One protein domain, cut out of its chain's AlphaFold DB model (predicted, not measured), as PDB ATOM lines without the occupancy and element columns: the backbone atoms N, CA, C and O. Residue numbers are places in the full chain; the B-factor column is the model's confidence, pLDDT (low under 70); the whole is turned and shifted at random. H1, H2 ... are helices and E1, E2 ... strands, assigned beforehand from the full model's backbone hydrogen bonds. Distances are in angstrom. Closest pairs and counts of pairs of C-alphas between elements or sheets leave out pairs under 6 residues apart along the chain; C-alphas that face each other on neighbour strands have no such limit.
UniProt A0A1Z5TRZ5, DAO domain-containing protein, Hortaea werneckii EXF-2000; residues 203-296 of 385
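AT A GLANCE: This is residues 203 to 296 of the 385 residues of the protein "DAO domain-containing protein" of Hortaea werneckii EXF-2000 (UniProt A0A1Z5TRZ5). There is little regular structure here: a small sheet, the meander E1 E2 E3, each strand the antiparallel neighbour of the one before, with long loops and three very short helices, H2 far out. The 94 printed residues hold E1, E2, E3, H1, H2 and H3 in that order, with 27 residues in named elements, class mixed. The whole is compact, radius of gyration of the C-alphas 14.0 A, spanning 42 by 28 by 20 A.

IN THESE COORDINATES: Find C-alpha 217 at (-3.509, 40.641, -28.346); E1 runs from there to 220, 9.3 A. E2 is residues 226 to 231, 16.7 A; E3 is 237 to 240, 10.0 A. H1 is 243 to 246, H2 250 to 253, and H3 273 to 277, ending at (-6.653, 50.906, -24.548).

HOW THE PARTS SIT: In hairpin E1 and E2, see N 219 and O 227, 2.8 A; in hairpin E2 and E3, N 230 and O 238, 2.8 A. H1 and H2 are close but not clearly touching, closest C-alphas Tyr 246 and Glu 252, 7.2 A. H3 is apart from both. In H3 the O i to N i+4 pair is within hydrogen-bond range; H1 and H2 are too short for one.

THE WHOLE: The printed part has no cut. The link H2 to H3 is long. Residues 203 to 210 and 233 to 234 are under 70 in pLDDT.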
ATOM      1  N   ILE A 203      -2.019  51.415 -38.490       49.25
ATOM      2  CA  ILE A 203      -1.813  52.452 -37.448       49.25
ATOM      3  C   ILE A 203      -0.318  52.740 -37.255       49.25
ATOM      4  O   ILE A 203       0.468  51.807 -37.063       49.25
ATOM      5  N   ILE A 204       0.061  54.020 -37.272       55.44
ATOM      6  CA  ILE A 204       1.443  54.498 -37.113       55.44
ATOM      7  C   ILE A 204       1.516  55.407 -35.886       55.44
ATOM      8  O   ILE A 204       0.684  56.298 -35.726       55.44
ATOM      9  N   SER A 205       2.531  55.199 -35.044       50.16
ATOM     10  CA  SER A 205       2.910  56.131 -33.976       50.16
ATOM     11  C   SER A 205       4.057  57.021 -34.458       50.16
ATOM     12  O   SER A 205       5.138  56.494 -34.724       50.16
ATOM     13  N   PRO A 206       3.868  58.344 -34.598       53.56
ATOM     14  CA  PRO A 206       4.942  59.261 -34.981       53.56
ATOM     15  C   PRO A 206       5.952  59.514 -33.845       53.56
ATOM     16  O   PRO A 206       7.060  59.976 -34.119       53.56
ATOM     17  N   LYS A 207       5.618  59.181 -32.589       55.75
ATOM     18  CA  LYS A 207       6.540  59.206 -31.440       55.75
ATOM     19  C   LYS A 207       6.983  57.789 -31.059       55.75
ATOM     20  O   LYS A 207       6.162  56.875 -30.981       55.75
ATOM     21  N   VAL A 208       8.285  57.620 -30.809       53.31
ATOM     22  CA  VAL A 208       8.945  56.331 -30.487       53.31
ATOM     23  C   VAL A 208       8.751  55.924 -29.012       53.31
ATOM     24  O   VAL A 208       9.171  54.848 -28.602       53.31
ATOM     25  N   ASP A 209       8.077  56.753 -28.212       56.91
ATOM     26  CA  ASP A 209       8.048  56.615 -26.748       56.91
ATOM     27  C   ASP A 209       6.923  55.708 -26.217       56.91
ATOM     28  O   ASP A 209       6.848  55.450 -25.015       56.91
ATOM     29  N   GLY A 210       6.053  55.193 -27.094       60.56
ATOM     30  CA  GLY A 210       5.054  54.196 -26.712       60.56
ATOM     31  C   GLY A 210       5.729  52.894 -26.251       60.56
ATOM     32  O   GLY A 210       6.632  52.407 -26.941       60.56
ATOM     33  N   PRO A 211       5.319  52.286 -25.118       71.25
ATOM     34  CA  PRO A 211       5.868  51.011 -24.668       71.25
ATOM     35  C   PRO A 211       5.843  49.958 -25.776       71.25
ATOM     36  O   PRO A 211       4.821  49.774 -26.437       71.25
ATOM     37  N   PHE A 212       6.963  49.253 -25.965       74.12
ATOM     38  CA  PHE A 212       7.101  48.251 -27.020       74.12
ATOM     39  C   PHE A 212       6.104  47.100 -26.832       74.12
ATOM     40  O   PHE A 212       6.133  46.386 -25.829       74.12
ATOM     41  N   ILE A 213       5.242  46.903 -27.830       77.62
ATOM     42  CA  ILE A 213       4.235  45.842 -27.858       77.62
ATOM     43  C   ILE A 213       4.727  44.739 -28.802       77.62
ATOM     44  O   ILE A 213       4.803  44.944 -30.011       77.62
ATOM     45  N   ASN A 214       5.064  43.562 -28.270       80.81
ATOM     46  CA  ASN A 214       5.702  42.481 -29.040       80.81
ATOM     47  C   ASN A 214       4.841  41.225 -29.247       80.81
ATOM     48  O   ASN A 214       5.286  40.296 -29.919       80.81
ATOM     49  N   ASN A 215       3.629  41.190 -28.694       86.12
ATOM     50  CA  ASN A 215       2.710  40.057 -28.815       86.12
ATOM     51  C   ASN A 215       1.483  40.429 -29.648       86.12
ATOM     52  O   ASN A 215       1.135  41.597 -29.762       86.12
ATOM     53  N   SER A 216       0.782  39.441 -30.194       87.12
ATOM     54  CA  SER A 216      -0.594  39.662 -30.647       87.12
ATOM     55  C   SER A 216      -1.538  39.640 -29.444       87.12
ATOM     56  O   SER A 216      -1.374  38.809 -28.551       87.12
ATOM     57  N   TYR A 217      -2.539  40.516 -29.434       89.00
ATOM     58  CA  TYR A 217      -3.509  40.641 -28.346       89.00
ATOM     59  C   TYR A 217      -4.923  40.396 -28.859       89.00
ATOM     60  O   TYR A 217      -5.253  40.736 -29.995       89.00
ATOM     61  N   ILE A 218      -5.763  39.846 -27.986       90.94
ATOM     62  CA  ILE A 218      -7.216  39.950 -28.093       90.94
ATOM     63  C   ILE A 218      -7.674  40.830 -26.934       90.94
ATOM     64  O   ILE A 218      -7.450  40.479 -25.775       90.94
ATOM     65  N   LEU A 219      -8.303  41.960 -27.240       91.50
ATOM     66  CA  LEU A 219      -8.975  42.789 -26.251       91.50
ATOM     67  C   LEU A 219     -10.428  42.346 -26.219       91.50
ATOM     68  O   LEU A 219     -11.168  42.568 -27.172       91.50
ATOM     69  N   ARG A 220     -10.825  41.666 -25.145       92.88
ATOM     70  CA  ARG A 220     -12.197  41.194 -24.963       92.88
ATOM     71  C   ARG A 220     -12.926  42.121 -24.001       92.88
ATOM     72  O   ARG A 220     -12.589  42.152 -22.820       92.88
ATOM     73  N   PHE A 221     -13.921  42.843 -24.504       90.50
ATOM     74  CA  PHE A 221     -14.718  43.780 -23.709       90.50
ATOM     75  C   PHE A 221     -15.938  43.094 -23.091       90.50
ATOM     76  O   PHE A 221     -16.287  43.359 -21.943       90.50
ATOM     77  N   ASN A 222     -16.562  42.176 -23.833       88.88
ATOM     78  CA  ASN A 222     -17.657  41.333 -23.354       88.88
ATOM     79  C   ASN A 222     -17.732  40.024 -24.171       88.88
ATOM     80  O   ASN A 222     -16.762  39.604 -24.810       88.88
ATOM     81  N   ASP A 223     -18.865  39.321 -24.119       83.12
ATOM     82  CA  ASP A 223     -19.017  38.030 -24.791       83.12
ATOM     83  C   ASP A 223     -19.103  38.104 -26.319       83.12
ATOM     84  O   ASP A 223     -18.777  37.118 -26.981       83.12
ATOM     85  N   TYR A 224     -19.483  39.251 -26.883       82.31
ATOM     86  CA  TYR A 224     -19.658  39.433 -28.326       82.31
ATOM     87  C   TYR A 224     -18.754  40.519 -28.926       82.31
ATOM     88  O   TYR A 224     -18.534  40.501 -30.138       82.31
ATOM     89  N   GLU A 225     -18.207  41.416 -28.107       89.06
ATOM     90  CA  GLU A 225     -17.305  42.504 -28.481       89.06
ATOM     91  C   GLU A 225     -15.866  42.159 -28.091       89.06
ATOM     92  O   GLU A 225     -15.498  42.067 -26.912       89.06
ATOM     93  N   TYR A 226     -15.047  41.954 -29.114       91.31
ATOM     94  CA  TYR A 226     -13.621  41.745 -28.980       91.31
ATOM     95  C   TYR A 226     -12.908  42.256 -30.223       91.31
ATOM     96  O   TYR A 226     -13.409  42.117 -31.342       91.31
ATOM     97  N   ASP A 227     -11.706  42.764 -30.004       93.25
ATOM     98  CA  ASP A 227     -10.809  43.227 -31.049       93.25
ATOM     99  C   ASP A 227      -9.524  42.407 -31.020       93.25
ATOM    100  O   ASP A 227      -9.087  41.930 -29.969       93.25
ATOM    101  N   TYR A 228      -8.900  42.246 -32.181       89.50
ATOM    102  CA  TYR A 228      -7.562  41.690 -32.293       89.50
ATOM    103  C   TYR A 228      -6.564  42.780 -32.645       89.50
ATOM    104  O   TYR A 228      -6.868  43.717 -33.382       89.50
ATOM    105  N   LEU A 229      -5.349  42.620 -32.138       90.81
ATOM    106  CA  LEU A 229      -4.246  43.533 -32.354       90.81
ATOM    107  C   LEU A 229      -2.985  42.738 -32.676       90.81
ATOM    108  O   LEU A 229      -2.642  41.785 -31.978       90.81
ATOM    109  N   ILE A 230      -2.300  43.125 -33.747       88.50
ATOM    110  CA  ILE A 230      -1.091  42.467 -34.240       88.50
ATOM    111  C   ILE A 230      -0.030  43.548 -34.482       88.50
ATOM    112  O   ILE A 230      -0.103  44.255 -35.496       88.50
ATOM    113  N   PRO A 231       0.970  43.679 -33.596       85.31
ATOM    114  CA  PRO A 231       2.105  44.557 -33.820       85.31
ATOM    115  C   PRO A 231       2.919  44.079 -35.018       85.31
ATOM    116  O   PRO A 231       3.020  42.878 -35.304       85.31
ATOM    117  N   ARG A 232       3.506  45.023 -35.744       81.19
ATOM    118  CA  ARG A 232       4.386  44.768 -36.882       81.19
ATOM    119  C   ARG A 232       5.811  45.147 -36.504       81.19
ATOM    120  O   ARG A 232       6.046  45.993 -35.648       81.19
ATOM    121  N   HIS A 233       6.778  44.530 -37.175       66.75
ATOM    122  CA  HIS A 233       8.199  44.753 -36.892       66.75
ATOM    123  C   HIS A 233       8.680  46.194 -37.117       66.75
ATOM    124  O   HIS A 233       9.757  46.536 -36.652       66.75
ATOM    125  N   ASP A 234       7.904  47.030 -37.799       62.66
ATOM    126  CA  ASP A 234       8.217  48.443 -38.026       62.66
ATOM    127  C   ASP A 234       7.418  49.395 -37.126       62.66
ATOM    128  O   ASP A 234       7.157  50.535 -37.497       62.66
ATOM    129  N   GLY A 235       6.982  48.917 -35.958       73.25
ATOM    130  CA  GLY A 235       6.307  49.729 -34.938       73.25
ATOM    131  C   GLY A 235       4.838  50.030 -35.230       73.25
ATOM    132  O   GLY A 235       4.120  50.483 -34.343       73.25
ATOM    133  N   SER A 236       4.364  49.738 -36.443       80.94
ATOM    134  CA  SER A 236       2.949  49.860 -36.776       80.94
ATOM    135  C   SER A 236       2.099  48.731 -36.197       80.94
ATOM    136  O   SER A 236       2.600  47.662 -35.841       80.94
ATOM    137  N   ILE A 237       0.787  48.953 -36.133       87.38
ATOM    138  CA  ILE A 237      -0.151  48.022 -35.509       87.38
ATOM    139  C   ILE A 237      -1.338  47.772 -36.442       87.38
ATOM    140  O   ILE A 237      -1.943  48.701 -36.975       87.38
ATOM    141  N   VAL A 238      -1.672  46.495 -36.637       90.00
ATOM    142  CA  VAL A 238      -2.917  46.082 -37.294       90.00
ATOM    143  C   VAL A 238      -3.945  45.793 -36.213       90.00
ATOM    144  O   VAL A 238      -3.699  44.950 -35.352       90.00
ATOM    145  N   VAL A 239      -5.088  46.467 -36.278       91.38
ATOM    146  CA  VAL A 239      -6.223  46.255 -35.376       91.38
ATOM    147  C   VAL A 239      -7.429  45.848 -36.210       91.38
ATOM    148  O   VAL A 239      -7.611  46.349 -37.319       91.38
ATOM    149  N   GLY A 240      -8.244  44.930 -35.704       89.50
ATOM    150  CA  GLY A 240      -9.523  44.601 -36.321       89.50
ATOM    151  C   GLY A 240     -10.546  44.136 -35.298       89.50
ATOM    152  O   GLY A 240     -10.192  43.737 -34.193       89.50
ATOM    153  N   GLY A 241     -11.821  44.201 -35.673       89.88
ATOM    154  CA  GLY A 241     -12.946  44.052 -34.752       89.88
ATOM    155  C   GLY A 241     -13.963  45.153 -35.019       89.88
ATOM    156  O   GLY A 241     -14.528  45.155 -36.109       89.88
ATOM    157  N   ALA A 242     -14.166  46.079 -34.079       92.19
ATOM    158  CA  ALA A 242     -15.106  47.209 -34.181       92.19
ATOM    159  C   ALA A 242     -16.596  46.841 -34.081       92.19
ATOM    160  O   ALA A 242     -17.469  47.638 -34.426       92.19
ATOM    161  N   ARG A 243     -16.911  45.647 -33.555       91.00
ATOM    162  CA  ARG A 243     -18.305  45.213 -33.343       91.00
ATOM    163  C   ARG A 243     -19.115  46.199 -32.508       91.00
ATOM    164  O   ARG A 243     -20.319  46.283 -32.698       91.00
ATOM    165  N   ARG A 244     -18.464  46.948 -31.620       89.44
ATOM    166  CA  ARG A 244     -19.101  47.996 -30.826       89.44
ATOM    167  C   ARG A 244     -19.975  48.932 -31.659       89.44
ATOM    168  O   ARG A 244     -21.086  49.246 -31.239       89.44
ATOM    169  N   ASP A 245     -19.473  49.337 -32.821       90.94
ATOM    170  CA  ASP A 245     -20.059  50.437 -33.578       90.94
ATOM    171  C   ASP A 245     -21.003  49.947 -34.677       90.94
ATOM    172  O   ASP A 245     -22.002  50.604 -34.942       90.94
ATOM    173  N   TYR A 246     -20.740  48.782 -35.284       91.12
ATOM    174  CA  TYR A 246     -21.570  48.286 -36.387       91.12
ATOM    175  C   TYR A 246     -22.571  47.186 -36.015       91.12
ATOM    176  O   TYR A 246     -23.496  46.904 -36.774       91.12
ATOM    177  N   TYR A 247     -22.372  46.468 -34.904       91.38
ATOM    178  CA  TYR A 247     -23.054  45.182 -34.708       91.38
ATOM    179  C   TYR A 247     -24.567  45.320 -34.488       91.38
ATOM    180  O   TYR A 247     -25.316  44.395 -34.805       91.38
ATOM    181  N   ASN A 248     -25.030  46.469 -33.991       90.19
ATOM    182  CA  ASN A 248     -26.451  46.778 -33.810       90.19
ATOM    183  C   ASN A 248     -27.197  47.024 -35.137       90.19
ATOM    184  O   ASN A 248     -28.397  46.758 -35.201       90.19
ATOM    185  N   ASP A 249     -26.513  47.471 -36.192       91.44
ATOM    186  CA  ASP A 249     -27.095  47.711 -37.513       91.44
ATOM    187  C   ASP A 249     -26.927  46.480 -38.404       91.44
ATOM    188  O   ASP A 249     -26.013  46.369 -39.223       91.44
ATOM    189  N   LEU A 250     -27.839  45.520 -38.238       91.38
ATOM    190  CA  LEU A 250     -27.835  44.273 -39.001       91.38
ATOM    191  C   LEU A 250     -27.769  44.504 -40.525       91.38
ATOM    192  O   LEU A 250     -27.160  43.699 -41.227       91.38
ATOM    193  N   GLY A 251     -28.366  45.590 -41.032       89.75
ATOM    194  CA  GLY A 251     -28.416  45.896 -42.463       89.75
ATOM    195  C   GLY A 251     -27.067  46.300 -43.058       89.75
ATOM    196  O   GLY A 251     -26.857  46.137 -44.259       89.75
ATOM    197  N   GLU A 252     -26.142  46.784 -42.233       88.56
ATOM    198  CA  GLU A 252     -24.818  47.213 -42.678       88.56
ATOM    199  C   GLU A 252     -23.862  46.028 -42.901       88.56
ATOM    200  O   GLU A 252     -23.034  46.053 -43.817       88.56
ATOM    201  N   TRP A 253     -23.984  44.962 -42.097       89.94
ATOM    202  CA  TRP A 253     -22.996  43.873 -42.052       89.94
ATOM    203  C   TRP A 253     -23.523  42.480 -42.390       89.94
ATOM    204  O   TRP A 253     -22.748  41.635 -42.841       89.94
ATOM    205  N   PHE A 254     -24.806  42.192 -42.167       91.44
ATOM    206  CA  PHE A 254     -25.356  40.858 -42.402       91.44
ATOM    207  C   PHE A 254     -25.959  40.744 -43.801       91.44
ATOM    208  O   PHE A 254     -26.719  41.598 -44.243       91.44
ATOM    209  N   GLY A 255     -25.625  39.665 -44.514       89.25
ATOM    210  CA  GLY A 255     -26.060  39.478 -45.904       89.25
ATOM    211  C   GLY A 255     -25.420  40.461 -46.891       89.25
ATOM    212  O   GLY A 255     -25.830  40.513 -48.048       89.25
ATOM    213  N   ASN A 256     -24.412  41.215 -46.450       87.94
ATOM    214  CA  ASN A 256     -23.650  42.131 -47.279       87.94
ATOM    215  C   ASN A 256     -22.392  41.429 -47.817       87.94
ATOM    216  O   ASN A 256     -21.619  40.850 -47.053       87.94
ATOM    217  N   SER A 257     -22.196  41.465 -49.136       87.19
ATOM    218  CA  SER A 257     -21.001  40.947 -49.815       87.19
ATOM    219  C   SER A 257     -20.223  42.028 -50.571       87.19
ATOM    220  O   SER A 257     -19.335  41.693 -51.351       87.19
ATOM    221  N   ASP A 258     -20.583  43.302 -50.398       85.12
ATOM    222  CA  ASP A 258     -19.908  44.453 -50.996       85.12
ATOM    223  C   ASP A 258     -18.838  44.991 -50.032       85.12
ATOM    224  O   ASP A 258     -19.113  45.835 -49.183       85.12
ATOM    225  N   ASP A 259     -17.604  44.500 -50.165       84.88
ATOM    226  CA  ASP A 259     -16.428  45.016 -49.448       84.88
ATOM    227  C   ASP A 259     -15.731  46.177 -50.173       84.88
ATOM    228  O   ASP A 259     -14.672  46.633 -49.744       84.88
ATOM    229  N   SER A 260     -16.330  46.718 -51.243       83.50
ATOM    230  CA  SER A 260     -15.808  47.930 -51.890       83.50
ATOM    231  C   SER A 260     -16.059  49.198 -51.066       83.50
ATOM    232  O   SER A 260     -15.546  50.269 -51.401       83.50
ATOM    233  N   LYS A 261     -16.846  49.086 -49.991       85.81
ATOM    234  CA  LYS A 261     -17.239  50.183 -49.108       85.81
ATOM    235  C   LYS A 261     -16.827  49.901 -47.675       85.81
ATOM    236  O   LYS A 261     -16.865  48.763 -47.203       85.81
ATOM    237  N   LEU A 262     -16.476  50.971 -46.971       87.88
ATOM    238  CA  LEU A 262     -16.338  50.924 -45.525       87.88
ATOM    239  C   LEU A 262     -17.714  50.846 -44.865       87.88
ATOM    240  O   LEU A 262     -18.718  51.267 -45.435       87.88
ATOM    241  N   MET A 263     -17.726  50.327 -43.646       87.75
ATOM    242  CA  MET A 263     -18.883  50.411 -42.769       87.75
ATOM    243  C   MET A 263     -18.922  51.818 -42.181       87.75
ATOM    244  O   MET A 263     -17.993  52.223 -41.480       87.75
ATOM    245  N   GLU A 264     -19.966  52.569 -42.505       90.38
ATOM    246  CA  GLU A 264     -20.159  53.951 -42.084       90.38
ATOM    247  C   GLU A 264     -20.148  54.089 -40.564       90.38
ATOM    248  O   GLU A 264     -19.526  55.025 -40.058       90.38
ATOM    249  N   ASN A 265     -20.749  53.137 -39.842       90.62
ATOM    250  CA  ASN A 265     -20.783  53.187 -38.383       90.62
ATOM    251  C   ASN A 265     -19.406  52.909 -37.755       90.62
ATOM    252  O   ASN A 265     -19.059  53.528 -36.757       90.62
ATOM    253  N   ALA A 266     -18.591  52.029 -38.349       91.62
ATOM    254  CA  ALA A 266     -17.331  51.567 -37.750       91.62
ATOM    255  C   ALA A 266     -16.055  52.220 -38.313       91.62
ATOM    256  O   ALA A 266     -14.973  52.013 -37.760       91.62
ATOM    257  N   LYS A 267     -16.131  53.013 -39.390       87.19
ATOM    258  CA  LYS A 267     -14.938  53.577 -40.056       87.19
ATOM    259  C   LYS A 267     -14.052  54.442 -39.148       87.19
ATOM    260  O   LYS A 267     -12.856  54.520 -39.396       87.19
ATOM    261  N   GLY A 268     -14.628  55.073 -38.122       90.69
ATOM    262  CA  GLY A 268     -13.906  55.905 -37.148       90.69
ATOM    263  C   GLY A 268     -13.507  55.176 -35.860       90.69
ATOM    264  O   GLY A 268     -12.847  55.764 -35.007       90.69
ATOM    265  N   TYR A 269     -13.885  53.905 -35.693       93.12
ATOM    266  CA  TYR A 269     -13.702  53.172 -34.435       93.12
ATOM    267  C   TYR A 269     -12.234  53.124 -33.977       93.12
ATOM    268  O   TYR A 269     -11.932  53.236 -32.785       93.12
ATOM    269  N   PHE A 270     -11.299  52.979 -34.918       93.56
ATOM    270  CA  PHE A 270      -9.873  52.820 -34.620       93.56
ATOM    271  C   PHE A 270      -9.138  54.141 -34.324       93.56
ATOM    272  O   PHE A 270      -7.992  54.116 -33.870       93.56
ATOM    273  N   ASP A 271      -9.786  55.295 -34.503       92.06
ATOM    274  CA  ASP A 271      -9.167  56.597 -34.245       92.06
ATOM    275  C   ASP A 271      -8.913  56.780 -32.757       92.06
ATOM    276  O   ASP A 271      -9.837  56.693 -31.955       92.06
ATOM    277  N   GLY A 272      -7.661  57.011 -32.361       91.44
ATOM    278  CA  GLY A 272      -7.281  57.099 -30.949       91.44
ATOM    279  C   GLY A 272      -7.314  55.755 -30.202       91.44
ATOM    280  O   GLY A 272      -7.373  55.737 -28.972       91.44
ATOM    281  N   TYR A 273      -7.337  54.622 -30.916       93.44
ATOM    282  CA  TYR A 273      -7.489  53.294 -30.310       93.44
ATOM    283  C   TYR A 273      -6.384  52.971 -29.300       93.44
ATOM    284  O   TYR A 273      -6.668  52.510 -28.194       93.44
ATOM    285  N   MET A 274      -5.126  53.248 -29.647       92.19
ATOM    286  CA  MET A 274      -3.994  52.949 -28.767       92.19
ATOM    287  C   MET A 274      -4.065  53.757 -27.471       92.19
ATOM    288  O   MET A 274      -3.923  53.197 -26.389       92.19
ATOM    289  N   GLN A 275      -4.395  55.041 -27.587       92.44
ATOM    290  CA  GLN A 275      -4.535  55.987 -26.484       92.44
ATOM    291  C   GLN A 275      -5.627  55.561 -25.495       92.44
ATOM    292  O   GLN A 275      -5.497  55.786 -24.297       92.44
ATOM    293  N   ARG A 276      -6.712  54.942 -25.979       92.75
ATOM    294  CA  ARG A 276      -7.818  54.482 -25.123       92.75
ATOM    295  C   ARG A 276      -7.534  53.180 -24.384       92.75
ATOM    296  O   ARG A 276      -8.150  52.936 -23.349       92.75
ATOM    297  N   HIS A 277      -6.705  52.311 -24.956       92.00
ATOM    298  CA  HIS A 277      -6.653  50.906 -24.548       92.00
ATOM    299  C   HIS A 277      -5.290  50.444 -24.029       92.00
ATOM    300  O   HIS A 277      -5.228  49.388 -23.399       92.00
ATOM    301  N   PHE A 278      -4.215  51.203 -24.256       89.25
ATOM    302  CA  PHE A 278      -2.864  50.810 -23.864       89.25
ATOM    303  C   PHE A 278      -2.207  51.853 -22.966       89.25
ATOM    304  O   PHE A 278      -2.045  53.012 -23.337       89.25
ATOM    305  N   GLN A 279      -1.771  51.399 -21.793       87.25
ATOM    306  CA  GLN A 279      -1.020  52.225 -20.858       87.25
ATOM    307  C   GLN A 279       0.323  52.648 -21.469       87.25
ATOM    308  O   GLN A 279       1.049  51.819 -22.022       87.25
ATOM    309  N   GLY A 280       0.663  53.928 -21.338       86.88
ATOM    310  CA  GLY A 280       1.861  54.543 -21.913       86.88
ATOM    311  C   GLY A 280       1.706  54.967 -23.376       86.88
ATOM    312  O   GLY A 280       2.660  55.469 -23.963       86.88
ATOM    313  N   TRP A 281       0.532  54.762 -23.980       88.88
ATOM    314  CA  TRP A 281       0.226  55.203 -25.342       88.88
ATOM    315  C   TRP A 281      -0.647  56.460 -25.388       88.88
ATOM    316  O   TRP A 281      -0.959  56.922 -26.484       88.88
ATOM    317  N   GLU A 282      -1.024  57.032 -24.246       90.81
ATOM    318  CA  GLU A 282      -1.954  58.161 -24.125       90.81
ATOM    319  C   GLU A 282      -1.496  59.380 -24.948       90.81
ATOM    320  O   GLU A 282      -2.297  59.961 -25.681       90.81
ATOM    321  N   ASP A 283      -0.193  59.681 -24.926       87.69
ATOM    322  CA  ASP A 283       0.431  60.804 -25.647       87.69
ATOM    323  C   ASP A 283       1.202  60.368 -26.914       87.69
ATOM    324  O   ASP A 283       2.025  61.116 -27.449       87.69
ATOM    325  N   SER A 284       0.956  59.146 -27.409       84.19
ATOM    326  CA  SER A 284       1.697  58.550 -28.539       84.19
ATOM    327  C   SER A 284       1.492  59.258 -29.880       84.19
ATOM    328  O   SER A 284       2.264  59.040 -30.811       84.19
ATOM    329  N   GLU A 285       0.436  60.069 -30.007       86.62
ATOM    330  CA  GLU A 285      -0.021  60.637 -31.287       86.62
ATOM    331  C   GLU A 285      -0.283  59.562 -32.365       86.62
ATOM    332  O   GLU A 285      -0.351  59.873 -33.555       86.62
ATOM    333  N   ALA A 286      -0.451  58.294 -31.964       88.00
ATOM    334  CA  ALA A 286      -0.769  57.211 -32.879       88.00
ATOM    335  C   ALA A 286      -2.084  57.495 -33.609       88.00
ATOM    336  O   ALA A 286      -3.085  57.857 -32.986       88.00
ATOM    337  N   PHE A 287      -2.086  57.318 -34.926       87.88
ATOM    338  CA  PHE A 287      -3.236  57.637 -35.764       87.88
ATOM    339  C   PHE A 287      -3.587  56.488 -36.705       87.88
ATOM    340  O   PHE A 287      -2.738  55.675 -37.086       87.88
ATOM    341  N   THR A 288      -4.857  56.437 -37.096       88.81
ATOM    342  CA  THR A 288      -5.359  55.487 -38.086       88.81
ATOM    343  C   THR A 288      -4.905  55.917 -39.476       88.81
ATOM    344  O   THR A 288      -5.413  56.880 -40.039       88.81
ATOM    345  N   ASP A 289      -3.936  55.204 -40.038       86.31
ATOM    346  CA  ASP A 289      -3.451  55.442 -41.405       86.31
ATOM    347  C   ASP A 289      -4.443  54.952 -42.468       86.31
ATOM    348  O   ASP A 289      -4.673  55.605 -43.481       86.31
ATOM    349  N   SER A 290      -5.041  53.781 -42.237       83.12
ATOM    350  CA  SER A 290      -5.922  53.130 -43.203       83.12
ATOM    351  C   SER A 290      -6.955  52.256 -42.508       83.12
ATOM    352  O   SER A 290      -6.619  51.536 -41.565       83.12
ATOM    353  N   VAL A 291      -8.168  52.236 -43.055       85.31
ATOM    354  CA  VAL A 291      -9.252  51.335 -42.656       85.31
ATOM    355  C   VAL A 291      -9.725  50.590 -43.894       85.31
ATOM    356  O   VAL A 291      -9.812  51.169 -44.977       85.31
ATOM    357  N   TRP A 292     -10.017  49.305 -43.740       86.12
ATOM    358  CA  TRP A 292     -10.607  48.477 -44.784       86.12
ATOM    359  C   TRP A 292     -11.651  47.546 -44.179       86.12
ATOM    360  O   TRP A 292     -11.630  47.242 -42.984       86.12
ATOM    361  N   THR A 293     -12.560  47.082 -45.023       84.31
ATOM    362  CA  THR A 293     -13.547  46.055 -44.705       84.31
ATOM    363  C   THR A 293     -13.182  44.757 -45.415       84.31
ATOM    364  O   THR A 293     -12.316  44.713 -46.288       84.31
ATOM    365  N   GLY A 294     -13.808  43.663 -44.998       84.00
ATOM    366  CA  GLY A 294     -13.659  42.380 -45.662       84.00
ATOM    367  C   GLY A 294     -14.855  41.492 -45.374       84.00
ATOM    368  O   GLY A 294     -15.463  41.579 -44.305       84.00
ATOM    369  N   ILE A 295     -15.187  40.627 -46.329       85.56
ATOM    370  CA  ILE A 295     -16.314  39.710 -46.188       85.56
ATOM    371  C   ILE A 295     -15.889  38.454 -45.434       85.56
ATOM    372  O   ILE A 295     -14.937  37.762 -45.799       85.56
ATOM    373  N   MET A 296     -16.657  38.113 -44.401       82.62
ATOM    374  CA  MET A 296     -16.556  36.823 -43.730       82.62
ATOM    375  C   MET A 296     -17.682  35.903 -44.195       82.62
ATOM    376  O   MET A 296     -18.856  36.131 -43.912       82.62
TER     377      MET A 296